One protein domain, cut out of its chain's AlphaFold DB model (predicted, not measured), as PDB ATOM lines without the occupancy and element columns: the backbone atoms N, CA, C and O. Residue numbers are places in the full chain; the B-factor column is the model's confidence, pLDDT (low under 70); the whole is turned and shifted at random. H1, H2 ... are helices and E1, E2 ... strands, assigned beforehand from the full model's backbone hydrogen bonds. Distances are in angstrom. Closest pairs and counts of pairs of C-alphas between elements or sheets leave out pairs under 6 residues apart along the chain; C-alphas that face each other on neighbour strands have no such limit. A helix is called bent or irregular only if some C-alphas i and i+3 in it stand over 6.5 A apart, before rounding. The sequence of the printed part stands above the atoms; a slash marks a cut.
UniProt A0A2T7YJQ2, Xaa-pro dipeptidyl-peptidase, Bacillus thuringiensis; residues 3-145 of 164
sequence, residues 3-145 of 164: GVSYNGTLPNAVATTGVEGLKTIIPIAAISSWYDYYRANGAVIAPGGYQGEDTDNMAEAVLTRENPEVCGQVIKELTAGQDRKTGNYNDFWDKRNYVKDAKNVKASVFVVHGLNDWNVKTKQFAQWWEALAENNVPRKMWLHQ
ATOM      1  N   GLY A   3     236.676 233.969 194.072       93.94
ATOM      2  CA  GLY A   3     238.046 233.631 193.710       93.94
ATOM      3  C   GLY A   3     239.053 234.182 194.708       93.94
ATOM      4  O   GLY A   3     238.719 235.045 195.521       93.94
ATOM      5  N   VAL A   4     240.279 233.667 194.631       96.12
ATOM      6  CA  VAL A   4     241.408 234.052 195.485       96.12
ATOM      7  C   VAL A   4     242.375 234.933 194.697       96.12
ATOM      8  O   VAL A   4     242.559 234.723 193.498       96.12
ATOM      9  N   SER A   5     243.014 235.902 195.355       96.50
ATOM     10  CA  SER A   5     244.096 236.696 194.760       96.50
ATOM     11  C   SER A   5     243.630 237.447 193.512       96.50
ATOM     12  O   SER A   5     242.612 238.134 193.572       96.50
ATOM     13  N   TYR A   6     244.295 237.303 192.362       96.31
ATOM     14  CA  TYR A   6     243.858 237.888 191.089       96.31
ATOM     15  C   TYR A   6     242.396 237.539 190.750       96.31
ATOM     16  O   TYR A   6     241.609 238.417 190.390       96.31
ATOM     17  N   ASN A   7     241.986 236.287 190.976       95.88
ATOM     18  CA  ASN A   7     240.603 235.842 190.768       95.88
ATOM     19  C   ASN A   7     239.626 236.413 191.807       95.88
ATOM     20  O   ASN A   7     238.425 236.432 191.556       95.88
ATOM     21  N   GLY A   8     240.116 236.886 192.957       97.00
ATOM     22  CA  GLY A   8     239.353 237.662 193.941       97.00
ATOM     23  C   GLY A   8     239.304 239.161 193.618       97.00
ATOM     24  O   GLY A   8     238.306 239.825 193.893       97.00
ATOM     25  N   THR A   9     240.343 239.678 192.961       98.69
ATOM     26  CA  THR A   9     240.472 241.067 192.499       98.69
ATOM     27  C   THR A   9     239.498 241.390 191.367       98.69
ATOM     28  O   THR A   9     238.829 242.424 191.403       98.69
ATOM     29  N   LEU A  10     239.355 240.501 190.378       98.25
ATOM     30  CA  LEU A  10     238.419 240.695 189.262       98.25
ATOM     31  C   LEU A  10     236.954 240.888 189.716       98.25
ATOM     32  O   LEU A  10     236.296 241.787 189.194       98.25
ATOM     33  N   PRO A  11     236.422 240.137 190.702       98.56
ATOM     34  CA  PRO A  11     235.136 240.429 191.325       98.56
ATOM     35  C   PRO A  11     234.980 241.867 191.830       98.56
ATOM     36  O   PRO A  11     233.922 242.450 191.602       98.56
ATOM     37  N   ASN A  12     236.000 242.451 192.474       98.69
ATOM     38  CA  ASN A  12     235.951 243.855 192.899       98.69
ATOM     39  C   ASN A  12     235.833 244.782 191.680       98.69
ATOM     40  O   ASN A  12     234.953 245.639 191.653       98.69
ATOM     41  N   ALA A  13     236.658 244.557 190.652       98.56
ATOM     42  CA  ALA A  13     236.649 245.350 189.422       98.56
ATOM     43  C   ALA A  13     235.308 245.276 188.671       98.56
ATOM     44  O   ALA A  13     234.804 246.282 188.188       98.56
ATOM     45  N   VAL A  14     234.697 244.091 188.578       98.69
ATOM     46  CA  VAL A  14     233.382 243.947 187.934       98.69
ATOM     47  C   VAL A  14     232.295 244.583 188.796       98.69
ATOM     48  O   VAL A  14     231.403 245.238 188.260       98.69
ATOM     49  N   ALA A  15     232.364 244.456 190.123       98.75
ATOM     50  CA  ALA A  15     231.380 245.061 191.015       98.75
ATOM     51  C   ALA A  15     231.339 246.591 190.897       98.75
ATOM     52  O   ALA A  15     230.246 247.158 190.913       98.75
ATOM     53  N   THR A  16     232.483 247.257 190.712       98.75
ATOM     54  CA  THR A  16     232.539 248.718 190.528       98.75
ATOM     55  C   THR A  16     231.996 249.208 189.185       98.75
ATOM     56  O   THR A  16     231.791 250.409 189.021       98.75
ATOM     57  N   THR A  17     231.689 248.321 188.235       98.69
ATOM     58  CA  THR A  17     230.971 248.710 187.007       98.69
ATOM     59  C   THR A  17     229.475 248.930 187.245       98.69
ATOM     60  O   THR A  17     228.810 249.558 186.425       98.69
ATOM     61  N   GLY A  18     228.922 248.396 188.342       98.50
ATOM     62  CA  GLY A  18     227.478 248.406 188.588       98.50
ATOM     63  C   GLY A  18     226.675 247.535 187.615       98.50
ATOM     64  O   GLY A  18     225.464 247.723 187.516       98.50
ATOM     65  N   VAL A  19     227.330 246.605 186.904       98.50
ATOM     66  CA  VAL A  19     226.700 245.754 185.887       98.50
ATOM     67  C   VAL A  19     225.451 245.050 186.416       98.50
ATOM     68  O   VAL A  19     225.425 244.484 187.515       98.50
ATOM     69  N   GLU A  20     224.401 245.065 185.599       98.00
ATOM     70  CA  GLU A  20     223.165 244.368 185.913       98.00
ATOM     71  C   GLU A  20     223.390 242.854 186.025       98.00
ATOM     72  O   GLU A  20     224.242 242.256 185.370       98.00
ATOM     73  N   GLY A  21     222.621 242.210 186.900       98.12
ATOM     74  CA  GLY A  21     222.697 240.763 187.115       98.12
ATOM     75  C   GLY A  21     223.760 240.309 188.121       98.12
ATOM     76  O   GLY A  21     223.578 239.249 188.722       98.12
ATOM     77  N   LEU A  22     224.796 241.103 188.423       98.69
ATOM     78  CA  LEU A  22     225.737 240.759 189.493       98.69
ATOM     79  C   LEU A  22     225.087 240.961 190.873       98.69
ATOM     80  O   LEU A  22     224.903 242.082 191.337       98.69
ATOM     81  N   LYS A  23     224.727 239.860 191.544       98.69
ATOM     82  CA  LYS A  23     224.028 239.908 192.844       98.69
ATOM     83  C   LYS A  23     224.949 239.876 194.059       98.69
ATOM     84  O   LYS A  23     224.648 240.516 195.062       98.69
ATOM     85  N   THR A  24     226.049 239.128 193.988       98.81
ATOM     86  CA  THR A  24     227.001 239.014 195.097       98.81
ATOM     87  C   THR A  24     228.411 238.679 194.617       98.81
ATOM     88  O   THR A  24     228.590 237.983 193.603       98.81
ATOM     89  N   ILE A  25     229.413 239.149 195.355       98.75
ATOM     90  CA  ILE A  25     230.814 238.758 195.195       98.75
ATOM     91  C   ILE A  25     231.406 238.250 196.511       98.75
ATOM     92  O   ILE A  25     231.070 238.745 197.586       98.75
ATOM     93  N   ILE A  26     232.318 237.284 196.406       98.56
ATOM     94  CA  ILE A  26     233.116 236.762 197.519       98.56
ATOM     95  C   ILE A  26     234.601 236.947 197.165       98.56
ATOM     96  O   ILE A  26     235.237 236.004 196.690       98.56
ATOM     97  N   PRO A  27     235.143 238.173 197.267       98.25
ATOM     98  CA  PRO A  27     236.558 238.419 197.020       98.25
ATOM     99  C   PRO A  27     237.398 237.845 198.172       98.25
ATOM    100  O   PRO A  27     237.267 238.284 199.319       98.25
ATOM    101  N   ILE A  28     238.253 236.863 197.867       98.44
ATOM    102  CA  ILE A  28     239.162 236.226 198.829       98.44
ATOM    103  C   ILE A  28     240.585 236.722 198.562       98.44
ATOM    104  O   ILE A  28     241.048 236.651 197.425       98.44
ATOM    105  N   ALA A  29     241.290 237.209 199.587       98.06
ATOM    106  CA  ALA A  29     242.667 237.703 199.467       98.06
ATOM    107  C   ALA A  29     242.850 238.675 198.278       98.06
ATOM    108  O   ALA A  29     243.761 238.524 197.470       98.06
ATOM    109  N   ALA A  30     241.918 239.618 198.114       98.50
ATOM    110  CA  ALA A  30     241.743 240.382 196.879       98.50
ATOM    111  C   ALA A  30     242.340 241.791 196.944       98.50
ATOM    112  O   ALA A  30     242.323 242.443 197.989       98.50
ATOM    113  N   ILE A  31     242.795 242.291 195.796       98.88
ATOM    114  CA  ILE A  31     243.256 243.669 195.624       98.88
ATOM    115  C   ILE A  31     242.032 244.579 195.419       98.88
ATOM    116  O   ILE A  31     241.096 244.254 194.683       98.88
ATOM    117  N   SER A  32     242.030 245.734 196.078       98.81
ATOM    118  CA  SER A  32     241.071 246.828 195.875       98.81
ATOM    119  C   SER A  32     241.712 248.057 195.217       98.81
ATOM    120  O   SER A  32     241.019 248.854 194.590       98.81
ATOM    121  N   SER A  33     243.038 248.189 195.295       98.81
ATOM    122  CA  SER A  33     243.837 249.200 194.597       98.81
ATOM    123  C   SER A  33     245.168 248.593 194.167       98.81
ATOM    124  O   SER A  33     245.947 248.127 195.004       98.81
ATOM    125  N   TRP A  34     245.449 248.610 192.863       98.81
ATOM    126  CA  TRP A  34     246.699 248.068 192.323       98.81
ATOM    127  C   TRP A  34     247.935 248.848 192.779       98.81
ATOM    128  O   TRP A  34     248.995 248.250 192.951       98.81
ATOM    129  N   TYR A  35     247.793 250.150 193.053       98.81
ATOM    130  CA  TYR A  35     248.868 250.934 193.663       98.81
ATOM    131  C   TYR A  35     249.266 250.341 195.008       98.81
ATOM    132  O   TYR A  35     250.430 250.054 195.229       98.81
ATOM    133  N   ASP A  36     248.298 250.058 195.880       98.75
ATOM    134  CA  ASP A  36     248.568 249.552 197.230       98.75
ATOM    135  C   ASP A  36     249.076 248.099 197.255       98.75
ATOM    136  O   ASP A  36     249.437 247.573 198.312       98.75
ATOM    137  N   TYR A  37     249.087 247.419 196.104       98.75
ATOM    138  CA  TYR A  37     249.708 246.106 195.966       98.75
ATOM    139  C   TYR A  37     251.225 246.235 195.755       98.75
ATOM    140  O   TYR A  37     251.990 245.611 196.497       98.75
ATOM    141  N   TYR A  38     251.653 247.120 194.843       98.75
ATOM    142  CA  TYR A  38     253.058 247.296 194.437       98.75
ATOM    143  C   TYR A  38     253.755 248.558 194.985       98.75
ATOM    144  O   TYR A  38     254.948 248.776 194.739       98.75
ATOM    145  N   ARG A  39     253.032 249.435 195.680       98.62
ATOM    146  CA  ARG A  39     253.504 250.728 196.193       98.62
ATOM    147  C   ARG A  39     252.953 250.994 197.592       98.62
ATOM    148  O   ARG A  39     251.930 250.443 197.995       98.62
ATOM    149  N   ALA A  40     253.617 251.879 198.328       97.88
ATOM    150  CA  ALA A  40     253.057 252.500 199.525       97.88
ATOM    151  C   ALA A  40     253.686 253.878 199.746       97.88
ATOM    152  O   ALA A  40     254.906 253.987 199.805       97.88
ATOM    153  N   ASN A  41     252.863 254.918 199.912       97.06
ATOM    154  CA  ASN A  41     253.306 256.271 200.278       97.06
ATOM    155  C   ASN A  41     254.455 256.818 199.401       97.06
ATOM    156  O   ASN A  41     255.426 257.361 199.919       97.06
ATOM    157  N   GLY A  42     254.370 256.636 198.082       97.69
ATOM    158  CA  GLY A  42     255.408 257.069 197.138       97.69
ATOM    159  C   GLY A  42     256.597 256.111 197.002       97.69
ATOM    160  O   GLY A  42     257.477 256.359 196.192       97.69
ATOM    161  N   ALA A  43     256.645 255.006 197.750       97.88
ATOM    162  CA  ALA A  43     257.719 254.020 197.662       97.88
ATOM    163  C   ALA A  43     257.316 252.789 196.838       97.88
ATOM    164  O   ALA A  43     256.160 252.359 196.852       97.88
ATOM    165  N   VAL A  44     258.298 252.173 196.171       98.44
ATOM    166  CA  VAL A  44     258.158 250.857 195.531       98.44
ATOM    167  C   VAL A  44     258.241 249.771 196.598       98.44
ATOM    168  O   VAL A  44     259.293 249.582 197.203       98.44
ATOM    169  N   ILE A  45     257.134 249.061 196.830       97.62
ATOM    170  CA  ILE A  45     257.021 248.045 197.883       97.62
ATOM    171  C   ILE A  45     256.457 246.766 197.274       97.62
ATOM    172  O   ILE A  45     255.265 246.673 196.985       97.62
ATOM    173  N   ALA A  46     257.323 245.768 197.120       96.25
ATOM    174  CA  ALA A  46     256.938 244.477 196.572       96.25
ATOM    175  C   ALA A  46     255.901 243.746 197.454       96.25
ATOM    176  O   ALA A  46     255.847 243.957 198.675       96.25
ATOM    177  N   PRO A  47     255.083 242.863 196.866       97.44
ATOM    178  CA  PRO A  47     254.337 241.868 197.618       97.44
ATOM    179  C   PRO A  47     255.289 240.888 198.326       97.44
ATOM    180  O   PRO A  47     256.409 240.626 197.872       97.44
ATOM    181  N   GLY A  48     254.872 240.358 199.474       94.31
ATOM    182  CA  GLY A  48     255.670 239.416 200.258       94.31
ATOM    183  C   GLY A  48     255.994 238.153 199.461       94.31
ATOM    184  O   GLY A  48     255.090 237.447 199.035       94.31
ATOM    185  N   GLY A  49     257.286 237.865 199.281       94.12
ATOM    186  CA  GLY A  49     257.768 236.732 198.479       94.12
ATOM    187  C   GLY A  49     258.034 237.045 197.001       94.12
ATOM    188  O   GLY A  49     258.623 236.208 196.326       94.12
ATOM    189  N   TYR A  50     257.699 238.249 196.524       95.69
ATOM    190  CA  TYR A  50     257.726 238.616 195.100       95.69
ATOM    191  C   TYR A  50     258.568 239.878 194.840       95.69
ATOM    192  O   TYR A  50     258.111 240.870 194.272       95.69
ATOM    193  N   GLN A  51     259.823 239.884 195.302       96.94
ATOM    194  CA  GLN A  51     260.724 241.026 195.095       96.94
ATOM    195  C   GLN A  51     260.986 241.279 193.608       96.94
ATOM    196  O   GLN A  51     261.343 240.370 192.866       96.94
ATOM    197  N   GLY A  52     260.844 242.538 193.195       96.25
ATOM    198  CA  GLY A  52     260.977 242.941 191.793       96.25
ATOM    199  C   GLY A  52     259.691 242.833 190.969       96.25
ATOM    200  O   GLY A  52     259.653 243.421 189.892       96.25
ATOM    201  N   GLU A  53     258.638 242.181 191.479       97.75
ATOM    202  CA  GLU A  53     257.340 242.105 190.797       97.75
ATOM    203  C   GLU A  53     256.701 243.500 190.629       97.75
ATOM    204  O   GLU A  53     256.904 244.401 191.459       97.75
ATOM    205  N   ASP A  54     255.973 243.690 189.527       98.38
ATOM    206  CA  ASP A  54     255.190 244.887 189.212       98.38
ATOM    207  C   ASP A  54     254.139 244.594 188.119       98.38
ATOM    208  O   ASP A  54     253.928 243.452 187.715       98.38
ATOM    209  N   THR A  55     253.438 245.618 187.635       98.06
ATOM    210  CA  THR A  55     252.317 245.422 186.700       98.06
ATOM    211  C   THR A  55     252.694 244.785 185.365       98.06
ATOM    212  O   THR A  55     251.863 244.094 184.778       98.06
ATOM    213  N   ASP A  56     253.909 245.021 184.871       97.81
ATOM    214  CA  ASP A  56     254.382 244.485 183.597       97.81
ATOM    215  C   ASP A  56     254.653 242.983 183.671       97.81
ATOM    216  O   ASP A  56     254.033 242.225 182.928       97.81
ATOM    217  N   ASN A  57     255.487 242.533 184.608       95.44
ATOM    218  CA  ASN A  57     255.775 241.103 184.746       95.44
ATOM    219  C   ASN A  57     254.554 240.285 185.204       95.44
ATOM    220  O   ASN A  57     254.406 239.137 184.787       95.44
ATOM    221  N   MET A  58     253.624 240.871 185.966       95.81
ATOM    222  CA  MET A  58     252.347 240.217 186.255       95.81
ATOM    223  C   MET A  58     251.505 240.038 184.986       95.81
ATOM    224  O   MET A  58     250.910 238.980 184.780       95.81
ATOM    225  N   ALA A  59     251.462 241.049 184.112       97.19
ATOM    226  CA  ALA A  59     250.764 240.940 182.836       97.19
ATOM    227  C   ALA A  59     251.417 239.911 181.904       97.19
ATOM    228  O   ALA A  59     250.701 239.161 181.245       97.19
ATOM    229  N   GLU A  60     252.749 239.835 181.880       96.19
ATOM    230  CA  GLU A  60     253.484 238.794 181.154       96.19
ATOM    231  C   GLU A  60     253.159 237.394 181.694       96.19
ATOM    232  O   GLU A  60     252.910 236.482 180.909       96.19
ATOM    233  N   ALA A  61     253.076 237.225 183.017       94.94
ATOM    234  CA  ALA A  61     252.780 235.936 183.644       94.94
ATOM    235  C   ALA A  61     251.386 235.386 183.289       94.94
ATOM    236  O   ALA A  61     251.200 234.172 183.225       94.94
ATOM    237  N   VAL A  62     250.404 236.260 183.046       95.31
ATOM    238  CA  VAL A  62     249.040 235.864 182.643       95.31
ATOM    239  C   VAL A  62     248.810 235.922 181.129       95.31
ATOM    240  O   VAL A  62     247.705 235.634 180.661       95.31
ATOM    241  N   LEU A  63     249.826 236.283 180.341       96.19
ATOM    242  CA  LEU A  63     249.737 236.353 178.885       96.19
ATOM    243  C   LEU A  63     249.870 234.953 178.269       96.19
ATOM    244  O   LEU A  63     250.930 234.543 177.813       96.19
ATOM    245  N   THR A  64     248.756 234.227 178.217       96.06
ATOM    246  CA  THR A  64     248.691 232.843 177.706       96.06
ATOM    247  C   THR A  64     248.227 232.731 176.251       96.06
ATOM    248  O   THR A  64     247.916 231.643 175.768       96.06
ATOM    249  N   ARG A  65     248.135 233.856 175.533       95.19
ATOM    250  CA  ARG A  65     247.707 233.884 174.125       95.19
ATOM    251  C   ARG A  65     248.706 233.130 173.242       95.19
ATOM    252  O   ARG A  65     249.905 233.272 173.437       95.19
ATOM    253  N   GLU A  66     248.216 232.441 172.207       97.12
ATOM    254  CA  GLU A  66     249.072 231.771 171.206       97.12
ATOM    255  C   GLU A  66     249.989 232.746 170.450       97.12
ATOM    256  O   GLU A  66     251.077 232.373 170.026       97.12
ATOM    257  N   ASN A  67     249.552 234.001 170.301       96.69
ATOM    258  CA  ASN A  67     250.273 235.071 169.618       96.69
ATOM    259  C   ASN A  67     250.588 236.244 170.573       96.69
ATOM    260  O   ASN A  67     249.964 237.307 170.485       96.69
ATOM    261  N   PRO A  68     251.482 236.064 171.564       95.94
ATOM    262  CA  PRO A  68     251.694 237.028 172.649       95.94
ATOM    263  C   PRO A  68     252.278 238.369 172.181       95.94
ATOM    264  O   PRO A  68     252.075 239.397 172.830       95.94
ATOM    265  N   GLU A  69     252.956 238.405 171.034       96.50
ATOM    266  CA  GLU A  69     253.594 239.599 170.478       96.50
ATOM    267  C   GLU A  69     252.610 240.745 170.204       96.50
ATOM    268  O   GLU A  69     252.991 241.917 170.279       96.50
ATOM    269  N   VAL A  70     251.328 240.436 169.982       97.38
ATOM    270  CA  VAL A  70     250.272 241.449 169.796       97.38
ATOM    271  C   VAL A  70     250.070 242.321 171.039       97.38
ATOM    272  O   VAL A  70     249.580 243.444 170.936       97.38
ATOM    273  N   CYS A  71     250.471 241.831 172.214       97.38
ATOM    274  CA  CYS A  71     250.393 242.556 173.477       97.38
ATOM    275  C   CYS A  71     251.665 243.361 173.785       97.38
ATOM    276  O   CYS A  71     251.699 244.056 174.799       97.38
ATOM    277  N   GLY A  72     252.691 243.340 172.926       97.69
ATOM    278  CA  GLY A  72     253.977 243.991 173.203       97.69
ATOM    279  C   GLY A  72     253.869 245.495 173.487       97.69
ATOM    280  O   GLY A  72     254.598 246.018 174.328       97.69
ATOM    281  N   GLN A  73     252.933 246.195 172.839       98.06
ATOM    282  CA  GLN A  73     252.670 247.607 173.132       98.06
ATOM    283  C   GLN A  73     252.030 247.803 174.517       98.06
ATOM    284  O   GLN A  73     252.423 248.710 175.245       98.06
ATOM    285  N   VAL A  74     251.110 246.919 174.914       97.31
ATOM    286  CA  VAL A  74     250.470 246.959 176.239       97.31
ATOM    287  C   VAL A  74     251.503 246.732 177.343       97.31
ATOM    288  O   VAL A  74     251.510 247.467 178.325       97.31
ATOM    289  N   ILE A  75     252.420 245.774 177.166       98.31
ATOM    290  CA  ILE A  75     253.506 245.534 178.130       98.31
ATOM    291  C   ILE A  75     254.393 246.779 178.276       98.31
ATOM    292  O   ILE A  75     254.637 247.226 179.393       98.31
ATOM    293  N   LYS A  76     254.789 247.418 177.165       98.25
ATOM    294  CA  LYS A  76     255.565 248.674 177.206       98.25
ATOM    295  C   LYS A  76     254.844 249.789 177.965       98.25
ATOM    296  O   LYS A  76     255.482 250.539 178.703       98.25
ATOM    297  N   GLU A  77     253.530 249.909 177.790       98.19
ATOM    298  CA  GLU A  77     252.711 250.896 178.502       98.19
ATOM    299  C   GLU A  77     252.621 250.608 180.004       98.19
ATOM    300  O   GLU A  77     252.683 251.546 180.800       98.19
ATOM    301  N   LEU A  78     252.529 249.334 180.403       98.50
ATOM    302  CA  LEU A  78     252.591 248.924 181.810       98.50
ATOM    303  C   LEU A  78     253.955 249.269 182.422       98.50
ATOM    304  O   LEU A  78     254.006 249.978 183.429       98.50
ATOM    305  N   THR A  79     255.057 248.877 181.770       98.50
ATOM    306  CA  THR A  79     256.427 249.154 182.235       98.50
ATOM    307  C   THR A  79     256.698 250.651 182.389       98.50
ATOM    308  O   THR A  79     257.356 251.070 183.344       98.50
ATOM    309  N   ALA A  80     256.199 251.477 181.466       98.38
ATOM    310  CA  ALA A  80     256.355 252.926 181.548       98.38
ATOM    311  C   ALA A  80     255.446 253.544 182.625       98.38
ATOM    312  O   ALA A  80     255.907 254.346 183.438       98.38
ATOM    313  N   GLY A  81     254.163 253.169 182.646       98.44
ATOM    314  CA  GLY A  81     253.148 253.786 183.500       98.44
ATOM    315  C   GLY A  81     253.304 253.481 184.989       98.44
ATOM    316  O   GLY A  81     252.977 254.329 185.823       98.44
ATOM    317  N   GLN A  82     253.857 252.316 185.337       98.38
ATOM    318  CA  GLN A  82     254.082 251.938 186.734       98.38
ATOM    319  C   GLN A  82     255.092 252.840 187.461       98.38
ATOM    320  O   GLN A  82     255.092 252.869 188.693       98.38
ATOM    321  N   ASP A  83     255.945 253.569 186.727       98.06
ATOM    322  CA  ASP A  83     256.908 254.557 187.236       98.06
ATOM    323  C   ASP A  83     257.652 254.113 188.510       98.06
ATOM    324  O   ASP A  83     257.546 254.693 189.593       98.06
ATOM    325  N   ARG A  84     258.446 253.046 188.379       98.12
ATOM    326  CA  ARG A  84     259.292 252.542 189.476       98.12
ATOM    327  C   ARG A  84     260.380 253.526 189.909       98.12
ATOM    328  O   ARG A  84     260.956 253.340 190.975       98.12
ATOM    329  N   LYS A  85     260.696 254.539 189.093       97.94
ATOM    330  CA  LYS A  85     261.739 255.522 189.415       97.94
ATOM    331  C   LYS A  85     261.289 256.452 190.529       97.94
ATOM    332  O   LYS A  85     262.094 256.755 191.404       97.94
ATOM    333  N   THR A  86     260.036 256.904 190.487       97.88
ATOM    334  CA  THR A  86     259.497 257.788 191.527       97.88
ATOM    335  C   THR A  86     258.682 257.038 192.574       97.88
ATOM    336  O   THR A  86     258.688 257.454 193.723       97.88
ATOM    337  N   GLY A  87     257.982 255.959 192.195       98.00
ATOM    338  CA  GLY A  87     257.048 255.243 193.073       98.00
ATOM    339  C   GLY A  87     255.760 256.017 193.396       98.00
ATOM    340  O   GLY A  87     254.917 255.538 194.167       98.00
ATOM    341  N   ASN A  88     255.579 257.199 192.805       98.38
ATOM    342  CA  ASN A  88     254.454 258.079 193.082       98.38
ATOM    343  C   ASN A  88     253.142 257.558 192.495       98.38
ATOM    344  O   ASN A  88     253.102 256.824 191.507       98.38
ATOM    345  N   TYR A  89     252.044 257.984 193.118       98.62
ATOM    346  CA  TYR A  89     250.719 257.823 192.538       98.62
ATOM    347  C   TYR A  89     250.587 258.691 191.281       98.62
ATOM    348  O   TYR A  89     251.094 259.812 191.244       98.62
ATOM    349  N   ASN A  90     249.912 258.180 190.254       98.50
ATOM    350  CA  ASN A  90     249.725 258.859 188.973       98.50
ATOM    351  C   ASN A  90     248.434 258.359 188.287       98.50
ATOM    352  O   ASN A  90     247.776 257.439 188.780       98.50
ATOM    353  N   ASP A  91     248.092 258.916 187.125       98.44
ATOM    354  CA  ASP A  91     246.884 258.541 186.369       98.44
ATOM    355  C   ASP A  91     246.848 257.058 185.959       98.44
ATOM    356  O   ASP A  91     245.773 256.475 185.787       98.44
ATOM    357  N   PHE A  92     248.012 256.424 185.781       98.62
ATOM    358  CA  PHE A  92     248.094 254.997 185.475       98.62
ATOM    359  C   PHE A  92     247.588 254.153 186.650       98.62
ATOM    360  O   PHE A  92     246.823 253.202 186.444       98.62
ATOM    361  N   TRP A  93     247.966 254.523 187.869       98.75
ATOM    362  CA  TRP A  93     247.494 253.887 189.094       98.75
ATOM    363  C   TRP A  93     246.040 254.231 189.415       98.75
ATOM    364  O   TRP A  93     245.284 253.346 189.815       98.75
ATOM    365  N   ASP A  94     245.624 255.476 189.171       98.50
ATOM    366  CA  ASP A  94     244.255 255.930 189.428       98.50
ATOM    367  C   ASP A  94     243.211 255.144 188.630       98.50
ATOM    368  O   ASP A  94     242.183 254.727 189.164       98.50
ATOM    369  N   LYS A  95     243.500 254.826 187.365       97.88
ATOM    370  CA  LYS A  95     242.639 253.971 186.524       97.88
ATOM    371  C   LYS A  95     242.463 252.543 187.059       97.88
ATOM    372  O   LYS A  95     241.595 251.820 186.582       97.88
ATOM    373  N   ARG A  96     243.290 252.124 188.019       98.06
ATOM    374  CA  ARG A  96     243.337 250.774 188.606       98.06
ATOM    375  C   ARG A  96     243.031 250.794 190.109       98.06
ATOM    376  O   ARG A  96     243.439 249.901 190.853       98.06
ATOM    377  N   ASN A  97     242.329 251.822 190.561       98.75
ATOM    378  CA  ASN A  97     241.855 251.955 191.928       98.75
ATOM    379  C   ASN A  97     240.348 251.688 191.962       98.75
ATOM    380  O   ASN A  97     239.579 252.470 191.418       98.75
ATOM    381  N   TYR A  98     239.914 250.595 192.588       98.75
ATOM    382  CA  TYR A  98     238.489 250.250 192.676       98.75
ATOM    383  C   TYR A  98     237.807 250.949 193.854       98.75
ATOM    384  O   TYR A  98     236.600 251.173 193.826       98.75
ATOM    385  N   VAL A  99     238.576 251.352 194.870       98.75
ATOM    386  CA  VAL A  99     238.076 252.036 196.072       98.75
ATOM    387  C   VAL A  99     237.318 253.312 195.700       98.75
ATOM    388  O   VAL A  99     236.218 253.538 196.199       98.75
ATOM    389  N   LYS A 100     237.846 254.105 194.756       98.25
ATOM    390  CA  LYS A 100     237.203 255.351 194.290       98.25
ATOM    391  C   LYS A 100     235.861 255.134 193.574       98.25
ATOM    392  O   LYS A 100     235.046 256.053 193.500       98.25
ATOM    393  N   ASP A 101     235.621 253.920 193.079       98.62
ATOM    394  CA  ASP A 101     234.430 253.550 192.314       98.62
ATOM    395  C   ASP A 101     233.441 252.705 193.138       98.62
ATOM    396  O   ASP A 101     232.435 252.226 192.610       98.62
ATOM    397  N   ALA A 102     233.665 252.559 194.452       98.62
ATOM    398  CA  ALA A 102     232.797 251.794 195.354       98.62
ATOM    399  C   ALA A 102     231.321 252.243 195.316       98.62
ATOM    400  O   ALA A 102     230.418 251.422 195.465       98.62
ATOM    401  N   LYS A 103     231.060 253.524 195.027       98.69
ATOM    402  CA  LYS A 103     229.711 254.103 194.855       98.69
ATOM    403  C   LYS A 103     228.860 253.444 193.767       98.69
ATOM    404  O   LYS A 103     227.628 253.511 193.795       98.69
ATOM    405  N   ASN A 104     229.505 252.799 192.801       98.75
ATOM    406  CA  ASN A 104     228.825 252.133 191.697       98.75
ATOM    407  C   ASN A 104     228.383 250.708 192.060       98.75
ATOM    408  O   ASN A 104     227.536 250.143 191.371       98.75
ATOM    409  N   VAL A 105     228.915 250.131 193.142       98.88
ATOM    410  CA  VAL A 105     228.647 248.743 193.530       98.88
ATOM    411  C   VAL A 105     227.178 248.564 193.915       98.88
ATOM    412  O   VAL A 105     226.659 249.241 194.801       98.88
ATOM    413  N   LYS A 106     226.502 247.624 193.244       98.69
ATOM    414  CA  LYS A 106     225.108 247.225 193.535       98.69
ATOM    415  C   LYS A 106     224.991 245.824 194.138       98.69
ATOM    416  O   LYS A 106     223.993 245.512 194.782       98.69
ATOM    417  N   ALA A 107     225.999 244.981 193.919       98.75
ATOM    418  CA  ALA A 107     226.071 243.634 194.469       98.75
ATOM    419  C   ALA A 107     226.365 243.663 195.976       98.75
ATOM    420  O   ALA A 107     227.055 244.560 196.458       98.75
ATOM    421  N   SER A 108     225.914 242.649 196.718       98.88
ATOM    422  CA  SER A 108     226.420 242.432 198.078       98.88
ATOM    423  C   SER A 108     227.858 241.899 198.052       98.88
ATOM    424  O   SER A 108     228.266 241.234 197.095       98.88
ATOM    425  N   VAL A 109     228.633 242.165 199.104       98.88
ATOM    426  CA  VAL A 109     230.055 241.787 199.172       98.88
ATOM    427  C   VAL A 109     230.343 240.962 200.424       98.88
ATOM    428  O   VAL A 109     230.091 241.406 201.541       98.88
ATOM    429  N   PHE A 110     230.922 239.774 200.263       98.75
ATOM    430  CA  PHE A 110     231.451 238.986 201.375       98.75
ATOM    431  C   PHE A 110     232.976 238.885 201.285       98.75
ATOM    432  O   PHE A 110     233.514 238.055 200.561       98.75
ATOM    433  N   VAL A 111     233.674 239.745 202.023       98.62
ATOM    434  CA  VAL A 111     235.140 239.816 202.024       98.62
ATOM    435  C   VAL A 111     235.736 238.679 202.855       98.62
ATOM    436  O   VAL A 111     235.315 238.464 203.992       98.62
ATOM    437  N   VAL A 112     236.747 237.989 202.326       98.38
ATOM    438  CA  VAL A 112     237.527 236.983 203.066       98.38
ATOM    439  C   VAL A 112     239.010 237.322 202.962       98.38
ATOM    440  O   VAL A 112     239.516 237.511 201.858       98.38
ATOM    441  N   HIS A 113     239.726 237.401 204.086       98.50
ATOM    442  CA  HIS A 113     241.148 237.763 204.057       98.50
ATOM    443  C   HIS A 113     241.959 237.183 205.219       98.50
ATOM    444  O   HIS A 113     241.466 237.062 206.344       98.50
ATOM    445  N   GLY A 114     243.227 236.871 204.952       97.69
ATOM    446  CA  GLY A 114     244.195 236.448 205.962       97.69
ATOM    447  C   GLY A 114     244.860 237.637 206.656       97.69
ATOM    448  O   GLY A 114     245.404 238.524 206.005       97.69
ATOM    449  N   LEU A 115     244.870 237.659 207.989       97.69
ATOM    450  CA  LEU A 115     245.546 238.696 208.779       97.69
ATOM    451  C   LEU A 115     247.074 238.649 208.644       97.69
ATOM    452  O   LEU A 115     247.728 239.662 208.873       97.69
ATOM    453  N   ASN A 116     247.623 237.500 208.246       97.12
ATOM    454  CA  ASN A 116     249.051 237.308 207.999       97.12
ATOM    455  C   ASN A 116     249.379 237.282 206.492       97.12
ATOM    456  O   ASN A 116     250.451 236.813 206.103       97.12
ATOM    457  N   ASP A 117     248.466 237.750 205.630       97.88
ATOM    458  CA  ASP A 117     248.717 237.884 204.194       97.88
ATOM    459  C   ASP A 117     249.612 239.101 203.914       97.88
ATOM    460  O   ASP A 117     249.170 240.252 203.882       97.88
ATOM    461  N   TRP A 118     250.901 238.825 203.715       97.31
ATOM    462  CA  TRP A 118     251.895 239.815 203.301       97.31
ATOM    463  C   TRP A 118     252.050 239.919 201.781       97.31
ATOM    464  O   TRP A 118     252.777 240.799 201.315       97.31
ATOM    465  N   ASN A 119     251.369 239.065 201.011       97.75
ATOM    466  CA  ASN A 119     251.284 239.192 199.564       97.75
ATOM    467  C   ASN A 119     250.254 240.280 199.226       97.75
ATOM    468  O   ASN A 119     250.608 241.428 198.940       97.75
ATOM    469  N   VAL A 120     248.967 239.969 199.404       98.38
ATOM    470  CA  VAL A 120     247.879 240.946 199.301       98.38
ATOM    471  C   VAL A 120     247.627 241.518 200.692       98.38
ATOM    472  O   VAL A 120     246.884 240.970 201.499       98.38
ATOM    473  N   LYS A 121     248.293 242.638 200.974       98.44
ATOM    474  CA  LYS A 121     248.368 243.263 202.302       98.44
ATOM    475  C   LYS A 121     246.982 243.622 202.860       98.44
ATOM    476  O   LYS A 121     246.092 244.039 202.119       98.44
ATOM    477  N   THR A 122     246.830 243.573 204.184       98.44
ATOM    478  CA  THR A 122     245.557 243.817 204.902       98.44
ATOM    479  C   THR A 122     244.891 245.164 204.592       98.44
ATOM    480  O   THR A 122     243.665 245.271 204.626       98.44
ATOM    481  N   LYS A 123     245.673 246.179 204.192       98.50
ATOM    482  CA  LYS A 123     245.151 247.461 203.691       98.50
ATOM    483  C   LYS A 123     244.086 247.268 202.606       98.50
ATOM    484  O   LYS A 123     243.105 248.003 202.597       98.50
ATOM    485  N   GLN A 124     244.251 246.271 201.735       98.81
ATOM    486  CA  GLN A 124     243.370 246.024 200.594       98.81
ATOM    487  C   GLN A 124     241.932 245.716 201.023       98.81
ATOM    488  O   GLN A 124     240.999 246.318 200.487       98.81
ATOM    489  N   PHE A 125     241.737 244.843 202.018       98.44
ATOM    490  CA  PHE A 125     240.394 244.576 202.535       98.44
ATOM    491  C   PHE A 125     239.875 245.733 203.389       98.44
ATOM    492  O   PHE A 125     238.681 246.017 203.348       98.44
ATOM    493  N   ALA A 126     240.751 246.400 204.149       98.81
ATOM    494  CA  ALA A 126     240.352 247.453 205.075       98.81
ATOM    495  C   ALA A 126     239.778 248.664 204.326       98.81
ATOM    496  O   ALA A 126     238.648 249.068 204.579       98.81
ATOM    497  N   GLN A 127     240.501 249.186 203.331       98.75
ATOM    498  CA  GLN A 127     240.032 250.336 202.549       98.75
ATOM    499  C   GLN A 127     238.788 250.015 201.715       98.75
ATOM    500  O   GLN A 127     237.919 250.863 201.533       98.75
ATOM    501  N   TRP A 128     238.679 248.775 201.231       98.88
ATOM    502  CA  TRP A 128     237.497 248.334 200.503       98.88
ATOM    503  C   TRP A 128     236.277 248.260 201.415       98.88
ATOM    504  O   TRP A 128     235.207 248.738 201.059       98.88
ATOM    505  N   TRP A 129     236.443 247.710 202.618       98.88
ATOM    506  CA  TRP A 129     235.381 247.624 203.612       98.88
ATOM    507  C   TRP A 129     234.808 248.990 203.992       98.88
ATOM    508  O   TRP A 129     233.583 249.125 204.057       98.88
ATOM    509  N   GLU A 130     235.677 249.981 204.199       98.88
ATOM    510  CA  GLU A 130     235.269 251.357 204.501       98.88
ATOM    511  C   GLU A 130     234.591 252.026 203.299       98.88
ATOM    512  O   GLU A 130     233.491 252.554 203.431       98.88
ATOM    513  N   ALA A 131     235.144 251.910 202.089       98.88
ATOM    514  CA  ALA A 131     234.514 252.505 200.907       98.88
ATOM    515  C   ALA A 131     233.129 251.898 200.608       98.88
ATOM    516  O   ALA A 131     232.190 252.599 200.222       98.88
ATOM    517  N   LEU A 132     232.954 250.593 200.835       98.88
ATOM    518  CA  LEU A 132     231.643 249.945 200.766       98.88
ATOM    519  C   LEU A 132     230.697 250.422 201.885       98.88
ATOM    520  O   LEU A 132     229.481 250.447 201.681       98.88
ATOM    521  N   ALA A 133     231.233 250.797 203.053       98.81
ATOM    522  CA  ALA A 133     230.485 251.385 204.164       98.81
ATOM    523  C   ALA A 133     229.859 252.715 203.818       98.81
ATOM    524  O   ALA A 133     228.643 252.865 203.941       98.81
ATOM    525  N   GLU A 134     230.684 253.629 203.336       98.75
ATOM    526  CA  GLU A 134     230.284 254.979 202.950       98.75
ATOM    527  C   GLU A 134     229.187 254.963 201.878       98.75
ATOM    528  O   GLU A 134     228.329 255.842 201.837       98.75
ATOM    529  N   ASN A 135     229.165 253.916 201.048       98.62
ATOM    530  CA  ASN A 135     228.205 253.744 199.962       98.62
ATOM    531  C   ASN A 135     227.029 252.811 200.301       98.62
ATOM    532  O   ASN A 135     226.270 252.435 199.409       98.62
ATOM    533  N   ASN A 136     226.845 252.450 201.577       98.50
ATOM    534  CA  ASN A 136     225.742 251.607 202.061       98.50
ATOM    535  C   ASN A 136     225.625 250.246 201.347       98.50
ATOM    536  O   ASN A 136     224.534 249.680 201.235       98.50
ATOM    537  N   VAL A 137     226.744 249.690 200.877       98.81
ATOM    538  CA  VAL A 137     226.748 248.378 200.223       98.81
ATOM    539  C   VAL A 137     226.558 247.283 201.281       98.81
ATOM    540  O   VAL A 137     227.305 247.260 202.271       98.81
ATOM    541  N   PRO A 138     225.602 246.345 201.096       98.75
ATOM    542  CA  PRO A 138     225.436 245.207 201.991       98.75
ATOM    543  C   PRO A 138     226.701 244.352 202.012       98.75
ATOM    544  O   PRO A 138     227.110 243.812 200.980       98.75
ATOM    545  N   ARG A 139     227.320 244.216 203.186       98.75
ATOM    546  CA  ARG A 139     228.627 243.566 203.300       98.75
ATOM    547  C   ARG A 139     228.804 242.730 204.561       98.75
ATOM    548  O   ARG A 139     228.238 243.031 205.610       98.75
ATOM    549  N   LYS A 140     229.611 241.677 204.440       98.81
ATOM    550  CA  LYS A 140     230.110 240.834 205.538       98.81
ATOM    551  C   LYS A 140     231.607 240.599 205.364       98.81
ATOM    552  O   LYS A 140     232.116 240.713 204.251       98.81
ATOM    553  N   MET A 141     232.297 240.260 206.448       98.19
ATOM    554  CA  MET A 141     233.735 240.002 206.434       98.19
ATOM    555  C   MET A 141     234.077 238.767 207.265       98.19
ATOM    556  O   MET A 141     233.512 238.563 208.338       98.19
ATOM    557  N   TRP A 142     235.022 237.970 206.773       97.81
ATOM    558  CA  TRP A 142     235.694 236.910 207.516       97.81
ATOM    559  C   TRP A 142     237.203 237.152 207.467       97.81
ATOM    560  O   TRP A 142     237.824 237.051 206.410       97.81
ATOM    561  N   LEU A 143     237.798 237.424 208.629       97.81
ATOM    562  CA  LEU A 143     239.248 237.479 208.802       97.81
ATOM    563  C   LEU A 143     239.767 236.202 209.473       97.81
ATOM    564  O   LEU A 143     239.217 235.764 210.485       97.81
ATOM    565  N   HIS A 144     240.807 235.589 208.912       95.75
ATOM    566  CA  HIS A 144     241.443 234.387 209.464       95.75
ATOM    567  C   HIS A 144     242.932 234.618 209.747       95.75
ATOM    568  O   HIS A 144     243.527 235.567 209.256       95.75
ATOM    569  N   GLN A 145     243.565 233.736 210.523       96.50
ATOM    570  CA  GLN A 145     244.986 233.850 210.909       96.50
ATOM    571  C   GLN A 145     245.974 233.367 209.824       96.50
ATOM    572  O   GLN A 145     247.165 233.232 210.081       96.50
TER     573      GLN A 145
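What this domain is: This is residues 3 to 145 of the 164 residues of the protein "Xaa-pro dipeptidyl-peptidase" of Bacillus thuringiensis (UniProt A0A2T7YJQ2). A small parallel sheet of three strands, E1 E2 E3, makes a wall at one end of the domain, with H1 and H7 over one face and the other face bare; a helical hairpin of H3 and H4 makes the opposite end. Between these ends lie loops and the short helices H2 and H5, while H6 packs on H7. The printed part has 143 residues, with seven named helices and three named strands in the order H1 E1 H2 H3 H4 H5 H6 E2 H7 E3, class mixed. It is compact, with a radius of gyration of the C-alphas of 15.4 A, and spans 41 by 32 by 26 A.

How they stand to each other: Start near the first printed residue: H1, residues 6 to 15, is on the sheet of E1, residues 24 to 28, E2, residues 108 to 114, and E3, residues 139 to 144. H1 lies over E1 at a height over the sheet of 6.8 A; their closest C-alphas, of Gly 8 and Pro 27, are 4.2 A apart. Look between E1 and E2, parallel at 9 degrees, for N 25 and O 108 within hydrogen-bond range at 2.9 A; between E2 and E3, parallel at 13 degrees, find N 142 and O 111 at 2.8 A. H7, residues 123 to 134, is on the same face as H1, over E2 and E3, at a height over the sheet of 10.0 A: two layers, helices on one face of a sheet. E2, H7 and E3 form a strand-helix-strand unit, parallel neighbour strands with a helix between, whose crossover is right-handed. E1 and E2 form another, with H2, residues 35 to 38, H3, residues 55 to 61, H4, residues 68 to 81, H5, residues 91 to 94, and H6, residues 99 to 104, between. H3 and H4 touch as a hairpin, at a shallow tilt of 23 degrees, opposite ways; C-alphas 56 and 78 are closest, 5.1 A, and H4 uses residues 75 to 79 alone. H5 is close but not clearly touching H4, with C-alphas 81 and 92 closest at 5.6 A. H6 touches residues 127 to 132 of H7 alone, C-alphas 99 and 128 being closest at 5.8 A. H2 only just touches H7, at residues 123 to 124 alone, with 3 pairs of C-alphas within 8 A; the closest, 36 and 124, are 7.1 A apart. Every O i to N i+4 pair is within hydrogen-bond range in H3 and H7, but 4 of 6 in H1, 7 of 10 in H4 and 0 of 2 in H6, where 2 of 3 O i to N i+3 pairs are; H2 and H5 are too short for an i+4 pair.

Where its parts are: Find C-alpha 6 at (243.858, 237.888, 191.089); from there H1 runs 14.4 A. H4 runs 20.0 A from C-alpha 68 at (251.694, 237.028, 172.649), and H7 16.7 A. E1 is 13.0 A long, E2 20.3 A and E3 16.9 A, ending at C-alpha 144, (241.443, 234.387, 209.464). H4 and H6 are irregular: C-alphas 70 and 73 are 7.4 A apart, and C-alphas 100 and 103 are 7.6 A apart.

The domain as a whole: The two C-alphas farthest apart, of Asn 67 and Asn 136, are 43.9 A apart. The printed part has no cut, and its one long link joins H2 to H3 with 16 residues. The mean pLDDT of the printed part is 97.9, and no printed residue is under 70.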